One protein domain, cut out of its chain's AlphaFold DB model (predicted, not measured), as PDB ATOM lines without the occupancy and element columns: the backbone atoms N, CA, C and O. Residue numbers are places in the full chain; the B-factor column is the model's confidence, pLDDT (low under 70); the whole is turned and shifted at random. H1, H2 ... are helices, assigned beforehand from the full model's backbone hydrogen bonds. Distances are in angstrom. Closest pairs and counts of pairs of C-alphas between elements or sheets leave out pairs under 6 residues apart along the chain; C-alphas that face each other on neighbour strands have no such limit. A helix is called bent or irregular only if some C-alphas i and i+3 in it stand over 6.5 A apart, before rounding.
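What this domain is: This is residues 3 to 176 of the 347 residues of the protein "Vta1 domain-containing protein" of Hanseniaspora valbyensis NRRL Y-1626 (UniProt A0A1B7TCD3). Three helices folding back and forth, H1, H2 and H3 with H2 in the middle, pack through H2 across a bundle of the long helices H4, H5 and H7 and the short H6, which packs on H4. The printed part has 174 residues with seven named helices, H1 to H7 in chain order, and no named strand; the class is all helix. It is compact, with a radius of gyration of the C-alphas of 17.7 A and spans of 57 by 39 by 27 A.

Where its parts are: From first to last C-alpha, H1, residues 3 to 18, measures 22.6 A from C-alpha 3 at (-5.274, -1.740, 64.441); H2, residues 21 to 40, 28.4 A; H3, residues 46 to 63, 25.7 A; H4, residues 69 to 98, 44.0 A; H5, residues 107 to 133, 38.4 A; H6, residues 139 to 148, 13.9 A; H7, residues 150 to 174, 35.5 A, to C-alpha 174 at (-7.290, 16.488, 89.353). H2 and H5 are irregular: C-alphas 22 and 25 are 7.9 A apart, C-alphas 127 and 130 7.0 A.

How they stand to each other: H1 and H2 form a hairpin, closest at C-alphas 17 and 27, 5.3 A. H2 and H3 form another, closest at C-alphas 28 and 56, 6.4 A. H2 touches H4 with residues 25 to 26 alone, about perpendicular at 90 degrees; C-alphas 26 and 78 are closest, 5.5 A. H5 touches H7 at a shallow tilt of 18 degrees, opposite ways, closest at C-alphas 111 and 161, 6.2 A. H4 touches H6, closest at C-alphas 76 and 141, 6.7 A. Every O i to N i+4 pair is within hydrogen-bond range in H1, H3, H4, H6 and H7, against 14 of 16 in H2 and 21 of 23 in H5.

The domain as a whole: The C-alphas farthest apart, of Asp 67 and Lys 176, are 59.8 A apart. The printed part has no cut and no long link. Confidence is under 70 in 28 residues, among them 129 to 141.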
ATOM      1  N   ASN A   3      -6.471  -1.855  65.297       58.53
ATOM      2  CA  ASN A   3      -5.274  -1.740  64.441       58.53
ATOM      3  C   ASN A   3      -5.203  -0.405  63.672       58.53
ATOM      4  O   ASN A   3      -4.122   0.163  63.543       58.53
ATOM      5  N   ASN A   4      -6.342   0.180  63.275       62.84
ATOM      6  CA  ASN A   4      -6.359   1.443  62.515       62.84
ATOM      7  C   ASN A   4      -5.807   2.644  63.303       62.84
ATOM      8  O   ASN A   4      -5.180   3.527  62.717       62.84
ATOM      9  N   ASN A   5      -5.987   2.670  64.628       73.31
ATOM     10  CA  ASN A   5      -5.434   3.737  65.469       73.31
ATOM     11  C   ASN A   5      -3.904   3.646  65.561       73.31
ATOM     12  O   ASN A   5      -3.229   4.673  65.545       73.31
ATOM     13  N   ASN A   6      -3.357   2.427  65.599       82.69
ATOM     14  CA  ASN A   6      -1.911   2.211  65.601       82.69
ATOM     15  C   ASN A   6      -1.291   2.597  64.255       82.69
ATOM     16  O   ASN A   6      -0.286   3.300  64.240       82.69
ATOM     17  N   ILE A   7      -1.922   2.217  63.141       86.81
ATOM     18  CA  ILE A   7      -1.452   2.569  61.793       86.81
ATOM     19  C   ILE A   7      -1.475   4.087  61.579       86.81
ATOM     20  O   ILE A   7      -0.503   4.662  61.102       86.81
ATOM     21  N   THR A   8      -2.549   4.765  61.994       88.25
ATOM     22  CA  THR A   8      -2.646   6.231  61.869       88.25
ATOM     23  C   THR A   8      -1.532   6.938  62.645       88.25
ATOM     24  O   THR A   8      -0.955   7.909  62.155       88.25
ATOM     25  N   ARG A   9      -1.204   6.438  63.843       89.94
ATOM     26  CA  ARG A   9      -0.075   6.930  64.641       89.94
ATOM     27  C   ARG A   9       1.251   6.712  63.912       89.94
ATOM     28  O   ARG A   9       1.978   7.680  63.748       89.94
ATOM     29  N   LEU A  10       1.530   5.497  63.432       90.50
ATOM     30  CA  LEU A  10       2.763   5.173  62.699       90.50
ATOM     31  C   LEU A  10       2.972   6.088  61.485       90.50
ATOM     32  O   LEU A  10       4.054   6.636  61.310       90.50
ATOM     33  N   ILE A  11       1.914   6.329  60.705       91.31
ATOM     34  CA  ILE A  11       1.947   7.237  59.548       91.31
ATOM     35  C   ILE A  11       2.317   8.664  59.962       91.31
ATOM     36  O   ILE A  11       3.050   9.349  59.248       91.31
ATOM     37  N   ARG A  12       1.797   9.143  61.096       91.94
ATOM     38  CA  ARG A  12       2.142  10.470  61.616       91.94
ATOM     39  C   ARG A  12       3.607  10.521  62.052       91.94
ATOM     40  O   ARG A  12       4.315  11.411  61.604       91.94
ATOM     41  N   GLU A  13       4.066   9.552  62.841       89.94
ATOM     42  CA  GLU A  13       5.461   9.520  63.307       89.94
ATOM     43  C   GLU A  13       6.461   9.395  62.140       89.94
ATOM     44  O   GLU A  13       7.502  10.045  62.151       89.94
ATOM     45  N   SER A  14       6.136   8.621  61.094       91.38
ATOM     46  CA  SER A  14       6.944   8.534  59.864       91.38
ATOM     47  C   SER A  14       7.092   9.903  59.190       91.38
ATOM     48  O   SER A  14       8.193  10.292  58.799       91.38
ATOM     49  N   LYS A  15       6.002  10.675  59.092       91.12
ATOM     50  CA  LYS A  15       6.042  12.034  58.530       91.12
ATOM     51  C   LYS A  15       6.869  12.983  59.392       91.12
ATOM     52  O   LYS A  15       7.636  13.769  58.841       91.12
ATOM     53  N   ASP A  16       6.733  12.889  60.711       89.94
ATOM     54  CA  ASP A  16       7.474  13.728  61.651       89.94
ATOM     55  C   ASP A  16       8.981  13.421  61.581       89.94
ATOM     56  O   ASP A  16       9.788  14.342  61.459       89.94
ATOM     57  N   LEU A  17       9.375  12.143  61.531       89.81
ATOM     58  CA  LEU A  17      10.767  11.730  61.305       89.81
ATOM     59  C   LEU A  17      11.308  12.231  59.962       89.81
ATOM     60  O   LEU A  17      12.416  12.764  59.906       89.81
ATOM     61  N   ALA A  18      10.524  12.096  58.891       89.31
ATOM     62  CA  ALA A  18      10.912  12.512  57.545       89.31
ATOM     63  C   ALA A  18      11.067  14.033  57.396       89.31
ATOM     64  O   ALA A  18      11.736  14.490  56.471       89.31
ATOM     65  N   SER A  19      10.448  14.821  58.280       89.69
ATOM     66  CA  SER A  19      10.561  16.282  58.268       89.69
ATOM     67  C   SER A  19      11.946  16.783  58.689       89.69
ATOM     68  O   SER A  19      12.296  17.927  58.400       89.69
ATOM     69  N   ASN A  20      12.744  15.932  59.343       88.25
ATOM     70  CA  ASN A  20      14.082  16.270  59.795       88.25
ATOM     71  C   ASN A  20      15.147  15.559  58.950       88.25
ATOM     72  O   ASN A  20      15.356  14.351  59.063       88.25
ATOM     73  N   GLU A  21      15.883  16.337  58.155       86.19
ATOM     74  CA  GLU A  21      16.950  15.837  57.285       86.19
ATOM     75  C   GLU A  21      18.055  15.101  58.063       86.19
ATOM     76  O   GLU A  21      18.570  14.086  57.594       86.19
ATOM     77  N   SER A  22      18.359  15.515  59.301       86.06
ATOM     78  CA  SER A  22      19.369  14.834  60.126       86.06
ATOM     79  C   SER A  22      18.949  13.422  60.544       86.06
ATOM     80  O   SER A  22      19.779  12.643  61.007       86.06
ATOM     81  N   LEU A  23      17.659  13.097  60.427       89.12
ATOM     82  CA  LEU A  23      17.081  11.794  60.749       89.12
ATOM     83  C   LEU A  23      16.713  10.997  59.494       89.12
ATOM     84  O   LEU A  23      16.043   9.974  59.612       89.12
ATOM     85  N   ALA A  24      17.174  11.403  58.306       90.69
ATOM     86  CA  ALA A  24      16.805  10.762  57.044       90.69
ATOM     87  C   ALA A  24      17.072   9.244  57.028       90.69
ATOM     88  O   ALA A  24      16.223   8.477  56.579       90.69
ATOM     89  N   VAL A  25      18.203   8.795  57.588       91.44
ATOM     90  CA  VAL A  25      18.532   7.360  57.699       91.44
ATOM     91  C   VAL A  25      17.534   6.630  58.601       91.44
ATOM     92  O   VAL A  25      17.051   5.556  58.251       91.44
ATOM     93  N   VAL A  26      17.191   7.217  59.751       92.25
ATOM     94  CA  VAL A  26      16.212   6.643  60.689       92.25
ATOM     95  C   VAL A  26      14.828   6.601  60.045       92.25
ATOM     96  O   VAL A  26      14.172   5.565  60.089       92.25
ATOM     97  N   SER A  27      14.415   7.689  59.390       94.00
ATOM     98  CA  SER A  27      13.155   7.766  58.649       94.00
ATOM     99  C   SER A  27      13.076   6.702  57.558       94.00
ATOM    100  O   SER A  27      12.025   6.096  57.404       94.00
ATOM    101  N   TYR A  28      14.163   6.446  56.828       94.44
ATOM    102  CA  TYR A  28      14.200   5.415  55.790       94.44
ATOM    103  C   TYR A  28      13.923   4.015  56.350       94.44
ATOM    104  O   TYR A  28      13.062   3.300  55.839       94.44
ATOM    105  N   TYR A  29      14.614   3.621  57.424       92.56
ATOM    106  CA  TYR A  29      14.378   2.313  58.039       92.56
ATOM    107  C   TYR A  29      13.000   2.230  58.696       92.56
ATOM    108  O   TYR A  29      12.338   1.198  58.613       92.56
ATOM    109  N   PHE A  30      12.517   3.327  59.276       94.06
ATOM    110  CA  PHE A  30      11.165   3.383  59.813       94.06
ATOM    111  C   PHE A  30      10.096   3.240  58.718       94.06
ATOM    112  O   PHE A  30       9.106   2.538  58.916       94.06
ATOM    113  N   ASP A  31      10.313   3.830  57.541       94.81
ATOM    114  CA  ASP A  31       9.429   3.692  56.380       94.81
ATOM    115  C   ASP A  31       9.423   2.254  55.833       94.81
ATOM    116  O   ASP A  31       8.359   1.739  55.489       94.81
ATOM    117  N   LEU A  32      10.575   1.569  55.819       93.44
ATOM    118  CA  LEU A  32      10.667   0.136  55.495       93.44
ATOM    119  C   LEU A  32       9.861  -0.729  56.470       93.44
ATOM    120  O   LEU A  32       9.097  -1.600  56.051       93.44
ATOM    121  N   TYR A  33      10.010  -0.478  57.768       92.75
ATOM    122  CA  TYR A  33       9.246  -1.170  58.804       92.75
ATOM    123  C   TYR A  33       7.742  -0.904  58.675       92.75
ATOM    124  O   TYR A  33       6.924  -1.822  58.758       92.75
ATOM    125  N   MET A  34       7.365   0.345  58.403       93.56
ATOM    126  CA  MET A  34       5.974   0.714  58.182       93.56
ATOM    127  C   MET A  34       5.399   0.029  56.936       93.56
ATOM    128  O   MET A  34       4.279  -0.469  57.004       93.56
ATOM    129  N   LEU A  35       6.143  -0.055  55.826       94.25
ATOM    130  CA  LEU A  35       5.728  -0.806  54.632       94.25
ATOM    131  C   LEU A  35       5.409  -2.266  54.966       94.25
ATOM    132  O   LEU A  35       4.354  -2.761  54.569       94.25
ATOM    133  N   ASP A  36       6.285  -2.933  55.720       91.06
ATOM    134  CA  ASP A  36       6.085  -4.320  56.143       91.06
ATOM    135  C   ASP A  36       4.785  -4.486  56.952       91.06
ATOM    136  O   ASP A  36       3.977  -5.372  56.659       91.06
ATOM    137  N   ILE A  37       4.504  -3.574  57.893       91.69
ATOM    138  CA  ILE A  37       3.241  -3.566  58.650       91.69
ATOM    139  C   ILE A  37       2.036  -3.330  57.737       91.69
ATOM    140  O   ILE A  37       1.061  -4.077  57.807       91.69
ATOM    141  N   LEU A  38       2.072  -2.297  56.891       92.75
ATOM    142  CA  LEU A  38       0.938  -1.922  56.039       92.75
ATOM    143  C   LEU A  38       0.564  -3.040  55.059       92.75
ATOM    144  O   LEU A  38      -0.618  -3.233  54.771       92.75
ATOM    145  N   ILE A  39       1.558  -3.780  54.560       91.38
ATOM    146  CA  ILE A  39       1.350  -4.936  53.685       91.38
ATOM    147  C   ILE A  39       0.769  -6.114  54.476       91.38
ATOM    148  O   ILE A  39      -0.212  -6.710  54.031       91.38
ATOM    149  N   LYS A  40       1.329  -6.439  55.651       90.25
ATOM    150  CA  LYS A  40       0.855  -7.546  56.506       90.25
ATOM    151  C   LYS A  40      -0.575  -7.344  57.009       90.25
ATOM    152  O   LYS A  40      -1.333  -8.306  57.084       90.25
ATOM    153  N   GLU A  41      -0.937  -6.108  57.333       89.69
ATOM    154  CA  GLU A  41      -2.257  -5.734  57.854       89.69
ATOM    155  C   GLU A  41      -3.284  -5.422  56.747       89.69
ATOM    156  O   GLU A  41      -4.402  -5.012  57.052       89.69
ATOM    157  N   ASP A  42      -2.921  -5.604  55.470       88.94
ATOM    158  CA  ASP A  42      -3.750  -5.299  54.293       88.94
ATOM    159  C   ASP A  42      -4.373  -3.890  54.332       88.94
ATOM    160  O   ASP A  42      -5.577  -3.698  54.156       88.94
ATOM    161  N   TYR A  43      -3.538  -2.872  54.565       92.12
ATOM    162  CA  TYR A  43      -4.004  -1.492  54.691       92.12
ATOM    163  C   TYR A  43      -4.748  -1.006  53.435       92.12
ATOM    164  O   TYR A  43      -4.363  -1.308  52.298       92.12
ATOM    165  N   GLU A  44      -5.826  -0.248  53.658       91.50
ATOM    166  CA  GLU A  44      -6.825   0.097  52.638       91.50
ATOM    167  C   GLU A  44      -6.284   1.057  51.564       91.50
ATOM    168  O   GLU A  44      -6.612   0.914  50.383       91.50
ATOM    169  N   ASP A  45      -5.434   2.020  51.937       92.38
ATOM    170  CA  ASP A  45      -4.895   3.008  50.998       92.38
ATOM    171  C   ASP A  45      -3.668   2.466  50.251       92.38
ATOM    172  O   ASP A  45      -2.512   2.645  50.649       92.38
ATOM    173  N   LYS A  46      -3.929   1.797  49.123       93.06
ATOM    174  CA  LYS A  46      -2.877   1.265  48.246       93.06
ATOM    175  C   LYS A  46      -2.044   2.361  47.576       93.06
ATOM    176  O   LYS A  46      -0.873   2.123  47.301       93.06
ATOM    177  N   ASN A  47      -2.602   3.553  47.344       94.88
ATOM    178  CA  ASN A  47      -1.846   4.656  46.743       94.88
ATOM    179  C   ASN A  47      -0.782   5.168  47.714       94.88
ATOM    180  O   ASN A  47       0.345   5.436  47.303       94.88
ATOM    181  N   TYR A  48      -1.121   5.246  49.004       93.56
ATOM    182  CA  TYR A  48      -0.154   5.587  50.038       93.56
ATOM    183  C   TYR A  48       0.991   4.568  50.102       93.56
ATOM    184  O   TYR A  48       2.154   4.971  50.070       93.56
ATOM    185  N   ILE A  49       0.686   3.263  50.096       94.50
ATOM    186  CA  ILE A  49       1.711   2.200  50.083       94.50
ATOM    187  C   ILE A  49       2.644   2.343  48.873       94.50
ATOM    188  O   ILE A  49       3.858   2.287  49.040       94.50
ATOM    189  N   VAL A  50       2.098   2.563  47.671       95.44
ATOM    190  CA  VAL A  50       2.908   2.764  46.456       95.44
ATOM    191  C   VAL A  50       3.802   3.996  46.595       95.44
ATOM    192  O   VAL A  50       5.001   3.900  46.367       95.44
ATOM    193  N   SER A  51       3.260   5.125  47.062       95.06
ATOM    194  CA  SER A  51       4.054   6.349  47.251       95.06
ATOM    195  C   SER A  51       5.186   6.182  48.271       95.06
ATOM    196  O   SER A  51       6.259   6.764  48.122       95.06
ATOM    197  N   LEU A  52       4.957   5.372  49.305       94.88
ATOM    198  CA  LEU A  52       5.946   5.060  50.326       94.88
ATOM    199  C   LEU A  52       7.031   4.122  49.780       94.88
ATOM    200  O   LEU A  52       8.205   4.323  50.073       94.88
ATOM    201  N   LEU A  53       6.651   3.145  48.951       95.94
ATOM    202  CA  LEU A  53       7.589   2.262  48.260       95.94
ATOM    203  C   LEU A  53       8.490   3.051  47.303       95.94
ATOM    204  O   LEU A  53       9.706   2.890  47.354       95.94
ATOM    205  N   ASP A  54       7.913   3.956  46.507       95.62
ATOM    206  CA  ASP A  54       8.662   4.839  45.606       95.62
ATOM    207  C   ASP A  54       9.661   5.710  46.386       95.62
ATOM    208  O   ASP A  54      10.815   5.864  45.980       95.62
ATOM    209  N   LYS A  55       9.245   6.249  47.543       94.50
ATOM    210  CA  LYS A  55      10.107   7.040  48.438       94.50
ATOM    211  C   LYS A  55      11.288   6.216  48.962       94.50
ATOM    212  O   LYS A  55      12.423   6.691  48.944       94.50
ATOM    213  N   VAL A  56      11.026   4.995  49.426       94.06
ATOM    214  CA  VAL A  56      12.056   4.073  49.923       94.06
ATOM    215  C   VAL A  56      13.028   3.695  48.806       94.06
ATOM    216  O   VAL A  56      14.239   3.750  49.012       94.06
ATOM    217  N   GLU A  57      12.527   3.369  47.614       93.75
ATOM    218  CA  GLU A  57      13.361   2.997  46.468       93.75
ATOM    219  C   GLU A  57      14.243   4.166  46.001       93.75
ATOM    220  O   GLU A  57      15.422   3.972  45.696       93.75
ATOM    221  N   LEU A  58      13.700   5.388  45.975       93.94
ATOM    222  CA  LEU A  58      14.461   6.590  45.643       93.94
ATOM    223  C   LEU A  58      15.604   6.811  46.640       93.94
ATOM    224  O   LEU A  58      16.761   6.921  46.231       93.94
ATOM    225  N   TYR A  59      15.301   6.785  47.941       91.62
ATOM    226  CA  TYR A  59      16.319   6.955  48.978       91.62
ATOM    227  C   TYR A  59      17.391   5.863  48.902       91.62
ATOM    228  O   TYR A  59      18.583   6.152  49.038       91.62
ATOM    229  N   GLN A  60      16.983   4.615  48.646       90.06
ATOM    230  CA  GLN A  60      17.902   3.496  48.476       90.06
ATOM    231  C   GLN A  60      18.871   3.742  47.313       90.06
ATOM    232  O   GLN A  60      20.078   3.603  47.496       90.06
ATOM    233  N   LYS A  61      18.367   4.150  46.143       89.75
ATOM    234  CA  LYS A  61      19.190   4.424  44.949       89.75
ATOM    235  C   LYS A  61      20.185   5.559  45.155       89.75
ATOM    236  O   LYS A  61      21.298   5.487  44.645       89.75
ATOM    237  N   GLU A  62      19.777   6.607  45.859       90.12
ATOM    238  CA  GLU A  62      20.605   7.797  46.066       90.12
ATOM    239  C   GLU A  62      21.678   7.584  47.133       90.12
ATOM    240  O   GLU A  62      22.767   8.146  47.035       90.12
ATOM    241  N   ASN A  63      21.382   6.773  48.153       85.50
ATOM    242  CA  ASN A  63      22.210   6.719  49.349       85.50
ATOM    243  C   ASN A  63      22.937   5.384  49.522       85.50
ATOM    244  O   ASN A  63      23.973   5.368  50.182       85.50
ATOM    245  N   PHE A  64      22.434   4.262  49.008       83.00
ATOM    246  CA  PHE A  64      23.020   2.944  49.262       83.00
ATOM    247  C   PHE A  64      23.841   2.454  48.074       83.00
ATOM    248  O   PHE A  64      23.361   2.358  46.947       83.00
ATOM    249  N   VAL A  65      25.087   2.081  48.359       76.50
ATOM    250  CA  VAL A  65      25.981   1.430  47.400       76.50
ATOM    251  C   VAL A  65      25.968  -0.075  47.684       76.50
ATOM    252  O   VAL A  65      26.149  -0.452  48.847       76.50
ATOM    253  N   PRO A  66      25.749  -0.945  46.679       73.12
ATOM    254  CA  PRO A  66      25.815  -2.394  46.864       73.12
ATOM    255  C   PRO A  66      27.151  -2.817  47.492       73.12
ATOM    256  O   PRO A  66      28.200  -2.306  47.105       73.12
ATOM    257  N   ASP A  67      27.100  -3.725  48.471       64.38
ATOM    258  CA  ASP A  67      28.262  -4.328  49.150       64.38
ATOM    259  C   ASP A  67      29.227  -3.349  49.857       64.38
ATOM    260  O   ASP A  67      30.369  -3.694  50.165       64.38
ATOM    261  N   SER A  68      28.776  -2.126  50.164       70.88
ATOM    262  CA  SER A  68      29.563  -1.142  50.919       70.88
ATOM    263  C   SER A  68      29.437  -1.324  52.435       70.88
ATOM    264  O   SER A  68      28.335  -1.409  52.986       70.88
ATOM    265  N   THR A  69      30.572  -1.263  53.138       67.94
ATOM    266  CA  THR A  69      30.633  -1.175  54.608       67.94
ATOM    267  C   THR A  69      30.001   0.110  55.155       67.94
ATOM    268  O   THR A  69      29.648   0.165  56.332       67.94
ATOM    269  N   GLU A  70      29.771   1.134  54.327       72.62
ATOM    270  CA  GLU A  70      29.038   2.342  54.732       72.62
ATOM    271  C   GLU A  70      27.573   2.051  55.080       72.62
ATOM    272  O   GLU A  70      26.996   2.729  55.930       72.62
ATOM    273  N   ASN A  71      26.967   1.009  54.499       73.44
ATOM    274  CA  ASN A  71      25.595   0.621  54.837       73.44
ATOM    275  C   ASN A  71      25.501   0.102  56.281       73.44
ATOM    276  O   ASN A  71      24.536   0.395  56.986       73.44
ATOM    277  N   ASN A  72      26.547  -0.580  56.760       73.25
ATOM    278  CA  ASN A  72      26.671  -1.003  58.156       73.25
ATOM    279  C   ASN A  72      26.782   0.208  59.101       73.25
ATOM    280  O   ASN A  72      26.171   0.222  60.169       73.25
ATOM    281  N   SER A  73      27.488   1.267  58.687       79.31
ATOM    282  CA  SER A  73      27.565   2.514  59.462       79.31
ATOM    283  C   SER A  73      26.201   3.198  59.618       79.31
ATOM    284  O   SER A  73      25.910   3.753  60.676       79.31
ATOM    285  N   LYS A  74      25.327   3.124  58.611       83.12
ATOM    286  CA  LYS A  74      23.963   3.674  58.695       83.12
ATOM    287  C   LYS A  74      23.079   2.906  59.668       83.12
ATOM    288  O   LYS A  74      22.323   3.519  60.414       83.12
ATOM    289  N   LEU A  75      23.198   1.581  59.705       80.69
ATOM    290  CA  LEU A  75      22.492   0.768  60.691       80.69
ATOM    291  C   LEU A  75      22.960   1.081  62.121       80.69
ATOM    292  O   LEU A  75      22.141   1.268  63.022       80.69
ATOM    293  N   ASP A  76      24.269   1.229  62.319       81.75
ATOM    294  CA  ASP A  76      24.838   1.680  63.593       81.75
ATOM    295  C   ASP A  76      24.262   3.043  64.034       81.75
ATOM    296  O   ASP A  76      23.923   3.218  65.206       81.75
ATOM    297  N   GLN A  77      24.040   3.982  63.104       83.75
ATOM    298  CA  GLN A  77      23.372   5.256  63.410       83.75
ATOM    299  C   GLN A  77      21.941   5.064  63.933       83.75
ATOM    300  O   GLN A  77      21.572   5.714  64.912       83.75
ATOM    301  N   VAL A  78      21.152   4.157  63.345       87.69
ATOM    302  CA  VAL A  78      19.781   3.864  63.811       87.69
ATOM    303  C   VAL A  78      19.794   3.274  65.220       87.69
ATOM    304  O   VAL A  78      19.056   3.729  66.095       87.69
ATOM    305  N   ILE A  79      20.672   2.301  65.476       85.56
ATOM    306  CA  ILE A  79      20.785   1.662  66.795       85.56
ATOM    307  C   ILE A  79      21.221   2.691  67.845       85.56
ATOM    308  O   ILE A  79      20.621   2.777  68.919       85.56
ATOM    309  N   LYS A  80      22.230   3.516  67.537       84.94
ATOM    310  CA  LYS A  80      22.694   4.595  68.423       84.94
ATOM    311  C   LYS A  80      21.593   5.609  68.708       84.94
ATOM    312  O   LYS A  80      21.413   5.982  69.869       84.94
ATOM    313  N   PHE A  81      20.841   6.016  67.688       89.25
ATOM    314  CA  PHE A  81      19.700   6.910  67.852       89.25
ATOM    315  C   PHE A  81      18.672   6.322  68.826       89.25
ATOM    316  O   PHE A  81      18.314   6.982  69.800       89.25
ATOM    317  N   ASN A  82      18.305   5.048  68.666       88.31
ATOM    318  CA  ASN A  82      17.381   4.366  69.579       88.31
ATOM    319  C   ASN A  82      17.893   4.323  71.022       88.31
ATOM    320  O   ASN A  82      17.127   4.519  71.964       88.31
ATOM    321  N   VAL A  83      19.197   4.106  71.232       86.25
ATOM    322  CA  VAL A  83      19.791   4.164  72.580       86.25
ATOM    323  C   VAL A  83      19.668   5.565  73.182       86.25
ATOM    324  O   VAL A  83      19.348   5.692  74.365       86.25
ATOM    325  N   ILE A  84      19.931   6.607  72.394       88.81
ATOM    326  CA  ILE A  84      19.856   8.000  72.849       88.81
ATOM    327  C   ILE A  84      18.415   8.360  73.222       88.81
ATOM    328  O   ILE A  84      18.178   8.864  74.321       88.81
ATOM    329  N   VAL A  85      17.449   8.046  72.356       89.31
ATOM    330  CA  VAL A  85      16.022   8.294  72.610       89.31
ATOM    331  C   VAL A  85      15.539   7.498  73.826       89.31
ATOM    332  O   VAL A  85      14.825   8.038  74.669       89.31
ATOM    333  N   TYR A  86      15.988   6.251  73.988       89.75
ATOM    334  CA  TYR A  86      15.707   5.442  75.176       89.75
ATOM    335  C   TYR A  86      16.186   6.097  76.471       89.75
ATOM    336  O   TYR A  86      15.400   6.222  77.411       89.75
ATOM    337  N   LYS A  87      17.445   6.548  76.517       87.88
ATOM    338  CA  LYS A  87      18.000   7.234  77.694       87.88
ATOM    339  C   LYS A  87      17.245   8.528  77.994       87.88
ATOM    340  O   LYS A  87      16.794   8.717  79.117       87.88
ATOM    341  N   ARG A  88      16.998   9.354  76.973       88.88
ATOM    342  CA  ARG A  88      16.216  10.589  77.119       88.88
ATOM    343  C   ARG A  88      14.822  10.318  77.687       88.88
ATOM    344  O   ARG A  88      14.382  11.017  78.593       88.88
ATOM    345  N   ASN A  89      14.132   9.299  77.182       89.12
ATOM    346  CA  ASN A  89      12.803   8.933  77.664       89.12
ATOM    347  C   ASN A  89      12.825   8.421  79.106       89.12
ATOM    348  O   ASN A  89      11.896   8.716  79.854       89.12
ATOM    349  N   LEU A  90      13.863   7.686  79.510       88.31
ATOM    350  CA  LEU A  90      14.057   7.290  80.906       88.31
ATOM    351  C   LEU A  90      14.203   8.507  81.814       88.31
ATOM    352  O   LEU A  90      13.492   8.596  82.811       88.31
ATOM    353  N   ASP A  91      15.088   9.432  81.457       87.00
ATOM    354  CA  ASP A  91      15.396  10.603  82.277       87.00
ATOM    355  C   ASP A  91      14.176  11.522  82.412       87.00
ATOM    356  O   ASP A  91      13.792  11.884  83.524       87.00
ATOM    357  N   LEU A  92      13.484  11.796  81.299       86.75
ATOM    358  CA  LEU A  92      12.243  12.572  81.316       86.75
ATOM    359  C   LEU A  92      11.150  11.870  82.131       86.75
ATOM    360  O   LEU A  92      10.510  12.496  82.970       86.75
ATOM    361  N   SER A  93      10.959  10.559  81.940       85.94
ATOM    362  CA  SER A  93       9.950   9.805  82.698       85.94
ATOM    363  C   SER A  93      10.247   9.792  84.193       85.94
ATOM    364  O   SER A  93       9.319   9.891  84.990       85.94
ATOM    365  N   LYS A  94      11.525   9.674  84.584       83.81
ATOM    366  CA  LYS A  94      11.939   9.782  85.986       83.81
ATOM    367  C   LYS A  94      11.527  11.131  86.549       83.81
ATOM    368  O   LYS A  94      10.932  11.139  87.616       83.81
ATOM    369  N   GLY A  95      11.746  12.217  85.807       81.88
ATOM    370  CA  GLY A  95      11.372  13.552  86.262       81.88
ATOM    371  C   GLY A  95       9.884  13.691  86.602       81.88
ATOM    372  O   GLY A  95       9.532  14.183  87.673       81.88
ATOM    373  N   PHE A  96       9.003  13.143  85.756       81.56
ATOM    374  CA  PHE A  96       7.560  13.101  86.035       81.56
ATOM    375  C   PHE A  96       7.186  12.182  87.203       81.56
ATOM    376  O   PHE A  96       6.252  12.482  87.942       81.56
ATOM    377  N   LEU A  97       7.877  11.051  87.366       79.94
ATOM    378  CA  LEU A  97       7.565  10.058  88.400       79.94
ATOM    379  C   LEU A  97       8.068  10.458  89.792       79.94
ATOM    380  O   LEU A  97       7.473  10.051  90.786       79.94
ATOM    381  N   THR A  98       9.156  11.220  89.874       81.56
ATOM    382  CA  THR A  98       9.725  11.701  91.142       81.56
ATOM    383  C   THR A  98       9.188  13.071  91.551       81.56
ATOM    384  O   THR A  98       9.514  13.547  92.637       81.56
ATOM    385  N   GLY A  99       8.359  13.702  90.711       69.38
ATOM    386  CA  GLY A  99       7.819  15.037  90.958       69.38
ATOM    387  C   GLY A  99       8.884  16.135  90.896       69.38
ATOM    388  O   GLY A  99       8.707  17.188  91.505       69.38
ATOM    389  N   SER A 100      10.005  15.898  90.206       65.69
ATOM    390  CA  SER A 100      10.935  16.981  89.907       65.69
ATOM    391  C   SER A 100      10.306  17.846  88.817       65.69
ATOM    392  O   SER A 100      10.189  17.405  87.674       65.69
ATOM    393  N   ASP A 101       9.882  19.051  89.197       54.16
ATOM    394  CA  ASP A 101       9.321  20.073  88.310       54.16
ATOM    395  C   ASP A 101      10.369  20.552  87.291       54.16
ATOM    396  O   ASP A 101      10.920  21.647  87.400       54.16
ATOM    397  N   ASP A 102      10.647  19.745  86.271       56.22
ATOM    398  CA  ASP A 102      11.201  20.262  85.027       56.22
ATOM    399  C   ASP A 102      10.014  20.642  84.134       56.22
ATOM    400  O   ASP A 102       9.532  19.870  83.306       56.22
ATOM    401  N   ALA A 103       9.466  21.834  84.385       55.12
ATOM    402  CA  ALA A 103       8.243  22.362  83.769       55.12
ATOM    403  C   ALA A 103       8.367  22.650  82.256       55.12
ATOM    404  O   ALA A 103       7.527  23.343  81.682       55.12
ATOM    405  N   SER A 104       9.431  22.173  81.611       68.62
ATOM    406  CA  SER A 104       9.776  22.489  80.227       68.62
ATOM    407  C   SER A 104       9.159  21.538  79.197       68.62
ATOM    408  O   SER A 104       9.065  21.914  78.031       68.62
ATOM    409  N   VAL A 105       8.711  20.342  79.597       76.50
ATOM    410  CA  VAL A 105       8.211  19.306  78.675       76.50
ATOM    411  C   VAL A 105       6.796  18.877  79.064       76.50
ATOM    412  O   VAL A 105       6.501  18.699  80.242       76.50
ATOM    413  N   ASP A 106       5.902  18.694  78.089       86.25
ATOM    414  CA  ASP A 106       4.562  18.137  78.330       86.25
ATOM    415  C   ASP A 106       4.649  16.605  78.482       86.25
ATOM    416  O   ASP A 106       5.285  15.912  77.685       86.25
ATOM    417  N   ILE A 107       3.952  16.039  79.475       86.75
ATOM    418  CA  ILE A 107       3.820  14.583  79.650       86.75
ATOM    419  C   ILE A 107       3.314  13.894  78.371       86.75
ATOM    420  O   ILE A 107       3.686  12.755  78.082       86.75
ATOM    421  N   SER A 108       2.492  14.587  77.580       87.69
ATOM    422  CA  SER A 108       1.979  14.108  76.296       87.69
ATOM    423  C   SER A 108       3.096  13.912  75.265       87.69
ATOM    424  O   SER A 108       3.078  12.919  74.537       87.69
ATOM    425  N   GLU A 109       4.089  14.805  75.239       88.44
ATOM    426  CA  GLU A 109       5.260  14.701  74.360       88.44
ATOM    427  C   GLU A 109       6.153  13.531  74.774       88.44
ATOM    428  O   GLU A 109       6.610  12.767  73.924       88.44
ATOM    429  N   VAL A 110       6.337  13.316  76.081       89.56
ATOM    430  CA  VAL A 110       7.093  12.156  76.581       89.56
ATOM    431  C   VAL A 110       6.389  10.848  76.239       89.56
ATOM    432  O   VAL A 110       7.028   9.903  75.779       89.56
ATOM    433  N   ILE A 111       5.066  10.790  76.397       90.50
ATOM    434  CA  ILE A 111       4.264   9.628  75.998       90.50
ATOM    435  C   ILE A 111       4.425   9.348  74.499       90.50
ATOM    436  O   ILE A 111       4.619   8.190  74.121       90.50
ATOM    437  N   GLN A 112       4.363  10.376  73.647       89.81
ATOM    438  CA  GLN A 112       4.564  10.221  72.204       89.81
ATOM    439  C   GLN A 112       5.986   9.740  71.883       89.81
ATOM    440  O   GLN A 112       6.152   8.792  71.117       89.81
ATOM    441  N   SER A 113       6.999  10.316  72.530       90.44
ATOM    442  CA  SER A 113       8.399   9.918  72.368       90.44
ATOM    443  C   SER A 113       8.655   8.468  72.803       90.44
ATOM    444  O   SER A 113       9.405   7.743  72.148       90.44
ATOM    445  N   ILE A 114       8.013   7.993  73.877       91.56
ATOM    446  CA  ILE A 114       8.103   6.583  74.298       91.56
ATOM    447  C   ILE A 114       7.459   5.665  73.264       91.56
ATOM    448  O   ILE A 114       8.021   4.620  72.941       91.56
ATOM    449  N   TRP A 115       6.297   6.050  72.742       93.19
ATOM    450  CA  TRP A 115       5.599   5.320  71.689       93.19
ATOM    451  C   TRP A 115       6.456   5.167  70.432       93.19
ATOM    452  O   TRP A 115       6.610   4.052  69.939       93.19
ATOM    453  N   LEU A 116       7.061   6.261  69.966       92.31
ATOM    454  CA  LEU A 116       8.004   6.245  68.851       92.31
ATOM    455  C   LEU A 116       9.197   5.326  69.140       92.31
ATOM    456  O   LEU A 116       9.576   4.513  68.307       92.31
ATOM    457  N   ASN A 117       9.779   5.417  70.337       93.19
ATOM    458  CA  ASN A 117      10.938   4.604  70.691       93.19
ATOM    459  C   ASN A 117      10.618   3.103  70.768       93.19
ATOM    460  O   ASN A 117      11.468   2.282  70.443       93.19
ATOM    461  N   ILE A 118       9.400   2.732  71.179       92.19
ATOM    462  CA  ILE A 118       8.928   1.342  71.102       92.19
ATOM    463  C   ILE A 118       8.894   0.888  69.641       92.19
ATOM    464  O   ILE A 118       9.477  -0.146  69.329       92.19
ATOM    465  N   ASP A 119       8.283   1.675  68.753       91.81
ATOM    466  CA  ASP A 119       8.187   1.316  67.334       91.81
ATOM    467  C   ASP A 119       9.563   1.242  66.665       91.81
ATOM    468  O   ASP A 119       9.788   0.398  65.808       91.81
ATOM    469  N   LEU A 120      10.502   2.102  67.059       91.50
ATOM    470  CA  LEU A 120      11.867   2.073  66.544       91.50
ATOM    471  C   LEU A 120      12.658   0.851  67.028       91.50
ATOM    472  O   LEU A 120      13.496   0.338  66.286       91.50
ATOM    473  N   ILE A 121      12.410   0.373  68.251       90.44
ATOM    474  CA  ILE A 121      12.987  -0.893  68.719       90.44
ATOM    475  C   ILE A 121      12.371  -2.059  67.948       90.44
ATOM    476  O   ILE A 121      13.109  -2.887  67.421       90.44
ATOM    477  N   ASP A 122      11.044  -2.081  67.817       88.88
ATOM    478  CA  ASP A 122      10.348  -3.109  67.044       88.88
ATOM    479  C   ASP A 122      10.781  -3.074  65.562       88.88
ATOM    480  O   ASP A 122      10.891  -4.121  64.932       88.88
ATOM    481  N   CYS A 123      11.090  -1.901  65.003       89.69
ATOM    482  CA  CYS A 123      11.673  -1.734  63.670       89.69
ATOM    483  C   CYS A 123      13.033  -2.429  63.555       89.69
ATOM    484  O   CYS A 123      13.271  -3.145  62.583       89.69
ATOM    485  N   VAL A 124      13.927  -2.228  64.528       86.44
ATOM    486  CA  VAL A 124      15.249  -2.869  64.532       86.44
ATOM    487  C   VAL A 124      15.116  -4.384  64.680       86.44
ATOM    488  O   VAL A 124      15.757  -5.132  63.943       86.44
ATOM    489  N   ASP A 125      14.250  -4.851  65.574       84.31
ATOM    490  CA  ASP A 125      14.041  -6.284  65.758       84.31
ATOM    491  C   ASP A 125      13.447  -6.910  64.477       84.31
ATOM    492  O   ASP A 125      13.995  -7.872  63.950       84.31
ATOM    493  N   ASN A 126      12.397  -6.328  63.889       82.62
ATOM    494  CA  ASN A 126      11.720  -6.925  62.730       82.62
ATOM    495  C   ASN A 126      12.534  -6.884  61.434       82.62
ATOM    496  O   ASN A 126      12.512  -7.855  60.676       82.62
ATOM    497  N   LEU A 127      13.220  -5.772  61.145       78.75
ATOM    498  CA  LEU A 127      13.946  -5.641  59.881       78.75
ATOM    499  C   LEU A 127      15.221  -6.477  59.861       78.75
ATOM    500  O   LEU A 127      15.582  -6.992  58.809       78.75
ATOM    501  N   PHE A 128      15.888  -6.639  61.002       73.19
ATOM    502  CA  PHE A 128      17.232  -7.203  61.008       73.19
ATOM    503  C   PHE A 128      17.344  -8.574  61.682       73.19
ATOM    504  O   PHE A 128      18.351  -9.255  61.496       73.19
ATOM    505  N   GLU A 129      16.322  -9.065  62.394       64.44
ATOM    506  CA  GLU A 129      16.348 -10.415  62.983       64.44
ATOM    507  C   GLU A 129      16.558 -11.519  61.923       64.44
ATOM    508  O   GLU A 129      17.162 -12.555  62.216       64.44
ATOM    509  N   ILE A 130      16.117 -11.303  60.680       52.75
ATOM    510  CA  ILE A 130      16.295 -12.258  59.573       52.75
ATOM    511  C   ILE A 130      17.723 -12.213  59.009       52.75
ATOM    512  O   ILE A 130      18.299 -13.271  58.748       52.75
ATOM    513  N   ASP A 131      18.312 -11.029  58.860       56.00
ATOM    514  CA  ASP A 131      19.639 -10.860  58.255       56.00
ATOM    515  C   ASP A 131      20.770 -11.178  59.253       56.00
ATOM    516  O   ASP A 131      21.784 -11.782  58.891       56.00
ATOM    517  N   PHE A 132      20.554 -10.950  60.556       56.03
ATOM    518  CA  PHE A 132      21.480 -11.400  61.602       56.03
ATOM    519  C   PHE A 132      21.508 -12.919  61.780       56.03
ATOM    520  O   PHE A 132      22.577 -13.484  62.020       56.03
ATOM    521  N   LYS A 133      20.367 -13.608  61.629       51.50
ATOM    522  CA  LYS A 133      20.313 -15.081  61.691       51.50
ATOM    523  C   LYS A 133      21.057 -15.748  60.532       51.50
ATOM    524  O   LYS A 133      21.475 -16.895  60.674       51.50
ATOM    525  N   LYS A 134      21.248 -15.043  59.413       54.34
ATOM    526  CA  LYS A 134      22.023 -15.521  58.256       54.34
ATOM    527  C   LYS A 134      23.529 -15.268  58.375       54.34
ATOM    528  O   LYS A 134      24.283 -15.830  57.588       54.34
ATOM    529  N   GLY A 135      23.980 -14.488  59.363       52.84
ATOM    530  CA  GLY A 135      25.404 -14.223  59.596       52.84
ATOM    531  C   GLY A 135      26.043 -13.244  58.604       52.84
ATOM    532  O   GLY A 135      27.260 -13.250  58.459       52.84
ATOM    533  N   GLU A 136      25.247 -12.411  57.928       56.69
ATOM    534  CA  GLU A 136      25.709 -11.520  56.846       56.69
ATOM    535  C   GLU A 136      26.213 -10.146  57.333       56.69
ATOM    536  O   GLU A 136      26.680  -9.338  56.531       56.69
ATOM    537  N   HIS A 137      26.173  -9.871  58.641       56.56
ATOM    538  CA  HIS A 137      26.624  -8.599  59.209       56.56
ATOM    539  C   HIS A 137      27.959  -8.704  59.948       56.56
ATOM    540  O   HIS A 137      28.270  -9.706  60.592       56.56
ATOM    541  N   ASP A 138      28.717  -7.607  59.884       60.53
ATOM    542  CA  ASP A 138      29.950  -7.389  60.636       60.53
ATOM    543  C   ASP A 138      29.745  -7.657  62.142       60.53
ATOM    544  O   ASP A 138      28.721  -7.273  62.720       60.53
ATOM    545  N   GLY A 139      30.730  -8.294  62.787       61.84
ATOM    546  CA  GLY A 139      30.662  -8.679  64.203       61.84
ATOM    547  C   GLY A 139      30.361  -7.497  65.129       61.84
ATOM    548  O   GLY A 139      29.656  -7.647  66.122       61.84
ATOM    549  N   THR A 140      30.776  -6.292  64.736       67.00
ATOM    550  CA  THR A 140      30.498  -5.042  65.450       67.00
ATOM    551  C   THR A 140      29.002  -4.739  65.607       67.00
ATOM    552  O   THR A 140      28.576  -4.292  66.672       67.00
ATOM    553  N   ILE A 141      28.183  -4.980  64.576       67.25
ATOM    554  CA  ILE A 141      26.738  -4.701  64.628       67.25
ATOM    555  C   ILE A 141      26.027  -5.762  65.462       67.25
ATOM    556  O   ILE A 141      25.158  -5.434  66.269       67.25
ATOM    557  N   LYS A 142      26.428  -7.026  65.313       70.50
ATOM    558  CA  LYS A 142      25.888  -8.121  66.121       70.50
ATOM    559  C   LYS A 142      26.117  -7.868  67.614       70.50
ATOM    560  O   LYS A 142      25.168  -7.941  68.393       70.50
ATOM    561  N   ASP A 143      27.329  -7.463  67.987       71.38
ATOM    562  CA  ASP A 143      27.666  -7.072  69.359       71.38
ATOM    563  C   ASP A 143      26.831  -5.879  69.842       71.38
ATOM    564  O   ASP A 143      26.426  -5.824  71.004       71.38
ATOM    565  N   LEU A 144      26.578  -4.903  68.964       69.50
ATOM    566  CA  LEU A 144      25.741  -3.742  69.264       69.50
ATOM    567  C   LEU A 144      24.292  -4.138  69.546       69.50
ATOM    568  O   LEU A 144      23.736  -3.629  70.513       69.50
ATOM    569  N   LEU A 145      23.694  -5.046  68.768       72.38
ATOM    570  CA  LEU A 145      22.334  -5.536  69.026       72.38
ATOM    571  C   LEU A 145      22.244  -6.428  70.264       72.38
ATOM    572  O   LEU A 145      21.304  -6.279  71.046       72.38
ATOM    573  N   GLU A 146      23.221  -7.309  70.491       74.69
ATOM    574  CA  GLU A 146      23.264  -8.117  71.715       74.69
ATOM    575  C   GLU A 146      23.359  -7.219  72.955       74.69
ATOM    576  O   GLU A 146      22.580  -7.367  73.899       74.69
ATOM    577  N   LYS A 147      24.230  -6.201  72.921       73.38
ATOM    578  CA  LYS A 147      24.313  -5.171  73.972       73.38
ATOM    579  C   LYS A 147      23.068  -4.294  74.037       73.38
ATOM    580  O   LYS A 147      22.764  -3.731  75.090       73.38
ATOM    581  N   PHE A 148      22.359  -4.124  72.925       76.12
ATOM    582  CA  PHE A 148      21.164  -3.300  72.879       76.12
ATOM    583  C   PHE A 148      20.029  -3.911  73.710       76.12
ATOM    584  O   PHE A 148      19.271  -3.130  74.283       76.12
ATOM    585  N   ASN A 149      19.956  -5.243  73.848       80.00
ATOM    586  CA  ASN A 149      18.985  -5.961  74.686       80.00
ATOM    587  C   ASN A 149      17.550  -5.409  74.532       80.00
ATOM    588  O   ASN A 149      16.933  -4.895  75.475       80.00
ATOM    589  N   SER A 150      17.028  -5.486  73.301       80.19
ATOM    590  CA  SER A 150      15.723  -4.936  72.903       80.19
ATOM    591  C   SER A 150      14.587  -5.367  73.834       80.19
ATOM    592  O   SER A 150      13.755  -4.550  74.224       80.19
ATOM    593  N   SER A 151      14.579  -6.638  74.255       84.00
ATOM    594  CA  SER A 151      13.525  -7.219  75.099       84.00
ATOM    595  C   SER A 151      13.392  -6.515  76.450       84.00
ATOM    596  O   SER A 151      12.282  -6.210  76.893       84.00
ATOM    597  N   GLU A 152      14.514  -6.240  77.116       84.88
ATOM    598  CA  GLU A 152      14.509  -5.546  78.402       84.88
ATOM    599  C   GLU A 152      14.102  -4.080  78.240       84.88
ATOM    600  O   GLU A 152      13.213  -3.605  78.949       84.88
ATOM    601  N   LYS A 153      14.656  -3.388  77.237       86.62
ATOM    602  CA  LYS A 153      14.299  -1.991  76.943       86.62
ATOM    603  C   LYS A 153      12.820  -1.827  76.611       86.62
ATOM    604  O   LYS A 153      12.178  -0.917  77.132       86.62
ATOM    605  N   LEU A 154      12.251  -2.729  75.810       87.50
ATOM    606  CA  LEU A 154      10.821  -2.746  75.499       87.50
ATOM    607  C   LEU A 154       9.966  -2.928  76.752       87.50
ATOM    608  O   LEU A 154       8.954  -2.241  76.901       87.50
ATOM    609  N   LYS A 155      10.349  -3.832  77.663       88.81
ATOM    610  CA  LYS A 155       9.633  -4.021  78.937       88.81
ATOM    611  C   LYS A 155       9.648  -2.739  79.764       88.81
ATOM    612  O   LYS A 155       8.592  -2.319  80.239       88.81
ATOM    613  N   THR A 156      10.808  -2.097  79.876       88.69
ATOM    614  CA  THR A 156      10.968  -0.838  80.608       88.69
ATOM    615  C   THR A 156      10.128   0.281  79.997       88.69
ATOM    616  O   THR A 156       9.337   0.902  80.705       88.69
ATOM    617  N   LEU A 157      10.200   0.499  78.681       89.62
ATOM    618  CA  LEU A 157       9.399   1.526  78.003       89.62
ATOM    619  C   LEU A 157       7.895   1.277  78.144       89.62
ATOM    620  O   LEU A 157       7.151   2.209  78.439       89.62
ATOM    621  N   LYS A 158       7.434   0.029  77.994       90.81
ATOM    622  CA  LYS A 158       6.014  -0.328  78.170       90.81
ATOM    623  C   LYS A 158       5.540  -0.071  79.603       90.81
ATOM    624  O   LYS A 158       4.411   0.381  79.801       90.81
ATOM    625  N   LEU A 159       6.393  -0.318  80.599       89.50
ATOM    626  CA  LEU A 159       6.100  -0.001  81.996       89.50
ATOM    627  C   LEU A 159       6.007   1.514  82.225       89.50
ATOM    628  O   LEU A 159       5.036   1.970  82.830       89.50
ATOM    629  N   LEU A 160       6.976   2.288  81.727       88.19
ATOM    630  CA  LEU A 160       6.979   3.752  81.834       88.19
ATOM    631  C   LEU A 160       5.759   4.362  81.153       88.19
ATOM    632  O   LEU A 160       5.053   5.158  81.762       88.19
ATOM    633  N   LEU A 161       5.452   3.918  79.934       90.50
ATOM    634  CA  LEU A 161       4.272   4.341  79.195       90.50
ATOM    635  C   LEU A 161       2.994   4.108  80.002       90.50
ATOM    636  O   LEU A 161       2.156   5.000  80.108       90.50
ATOM    637  N   LYS A 162       2.850   2.925  80.613       89.75
ATOM    638  CA  LYS A 162       1.695   2.615  81.462       89.75
ATOM    639  C   LYS A 162       1.593   3.581  82.645       89.75
ATOM    640  O   LYS A 162       0.495   4.057  82.918       89.75
ATOM    641  N   LYS A 163       2.710   3.889  83.315       86.56
ATOM    642  CA  LYS A 163       2.745   4.825  84.451       86.56
ATOM    643  C   LYS A 163       2.417   6.258  84.031       86.56
ATOM    644  O   LYS A 163       1.552   6.879  84.634       86.56
ATOM    645  N   LEU A 164       3.030   6.762  82.961       87.44
ATOM    646  CA  LEU A 164       2.766   8.117  82.468       87.44
ATOM    647  C   LEU A 164       1.339   8.277  81.935       87.44
ATOM    648  O   LEU A 164       0.736   9.329  82.104       87.44
ATOM    649  N   LEU A 165       0.753   7.237  81.333       88.31
ATOM    650  CA  LEU A 165      -0.655   7.258  80.928       88.31
ATOM    651  C   LEU A 165      -1.612   7.331  82.125       88.31
ATOM    652  O   LEU A 165      -2.691   7.907  81.987       88.31
ATOM    653  N   ILE A 166      -1.247   6.737  83.266       87.88
ATOM    654  CA  ILE A 166      -1.996   6.855  84.524       87.88
ATOM    655  C   ILE A 166      -1.857   8.285  85.058       87.88
ATOM    656  O   ILE A 166      -2.867   8.976  85.161       87.88
ATOM    657  N   LEU A 167      -0.628   8.785  85.220       84.25
ATOM    658  CA  LEU A 167      -0.360  10.161  85.659       84.25
ATOM    659  C   LEU A 167      -1.041  11.216  84.772       84.25
ATOM    660  O   LEU A 167      -1.616  12.180  85.266       84.25
ATOM    661  N   SER A 168      -1.037  11.034  83.450       85.12
ATOM    662  CA  SER A 168      -1.711  11.944  82.514       85.12
ATOM    663  C   SER A 168      -3.231  11.960  82.720       85.12
ATOM    664  O   SER A 168      -3.877  12.996  82.543       85.12
ATOM    665  N   LYS A 169      -3.830  10.822  83.098       85.38
ATOM    666  CA  LYS A 169      -5.255  10.752  83.452       85.38
ATOM    667  C   LYS A 169      -5.518  11.400  84.803       85.38
ATOM    668  O   LYS A 169      -6.461  12.178  84.882       85.38
ATOM    669  N   GLU A 170      -4.680  11.141  85.799       81.12
ATOM    670  CA  GLU A 170      -4.761  11.753  87.128       81.12
ATOM    671  C   GLU A 170      -4.610  13.274  87.050       81.12
ATOM    672  O   GLU A 170      -5.421  13.984  87.620       81.12
ATOM    673  N   GLN A 171      -3.681  13.820  86.258       77.25
ATOM    674  CA  GLN A 171      -3.589  15.271  86.025       77.25
ATOM    675  C   GLN A 171      -4.857  15.831  85.360       77.25
ATOM    676  O   GLN A 171      -5.370  16.883  85.753       77.25
ATOM    677  N   LYS A 172      -5.422  15.111  84.382       72.94
ATOM    678  CA  LYS A 172      -6.690  15.491  83.728       72.94
ATOM    679  C   LYS A 172      -7.903  15.366  84.659       72.94
ATOM    680  O   LYS A 172      -8.884  16.085  84.458       72.94
ATOM    681  N   GLN A 173      -7.853  14.476  85.648       63.84
ATOM    682  CA  GLN A 173      -8.907  14.249  86.640       63.84
ATOM    683  C   GLN A 173      -8.779  15.168  87.857       63.84
ATOM    684  O   GLN A 173      -9.790  15.715  88.272       63.84
ATOM    685  N   ASN A 174      -7.573  15.471  88.335       53.25
ATOM    686  CA  ASN A 174      -7.290  16.488  89.353       53.25
ATOM    687  C   ASN A 174      -7.600  17.906  88.849       53.25
ATOM    688  O   ASN A 174      -7.952  18.782  89.632       53.25
ATOM    689  N   SER A 175      -7.597  18.124  87.528       54.50
ATOM    690  CA  SER A 175      -8.198  19.313  86.908       54.50
ATOM    691  C   SER A 175      -9.741  19.330  86.963       54.50
ATOM    692  O   SER A 175     -10.341  20.343  86.594       54.50
ATOM    693  N   LYS A 176     -10.409  18.238  87.365       48.19
ATOM    694  CA  LYS A 176     -11.876  18.090  87.324       48.19
ATOM    695  C   LYS A 176     -12.563  17.626  88.611       48.19
ATOM    696  O   LYS A 176     -13.744  17.935  88.734       48.19
TER     697      LYS A 176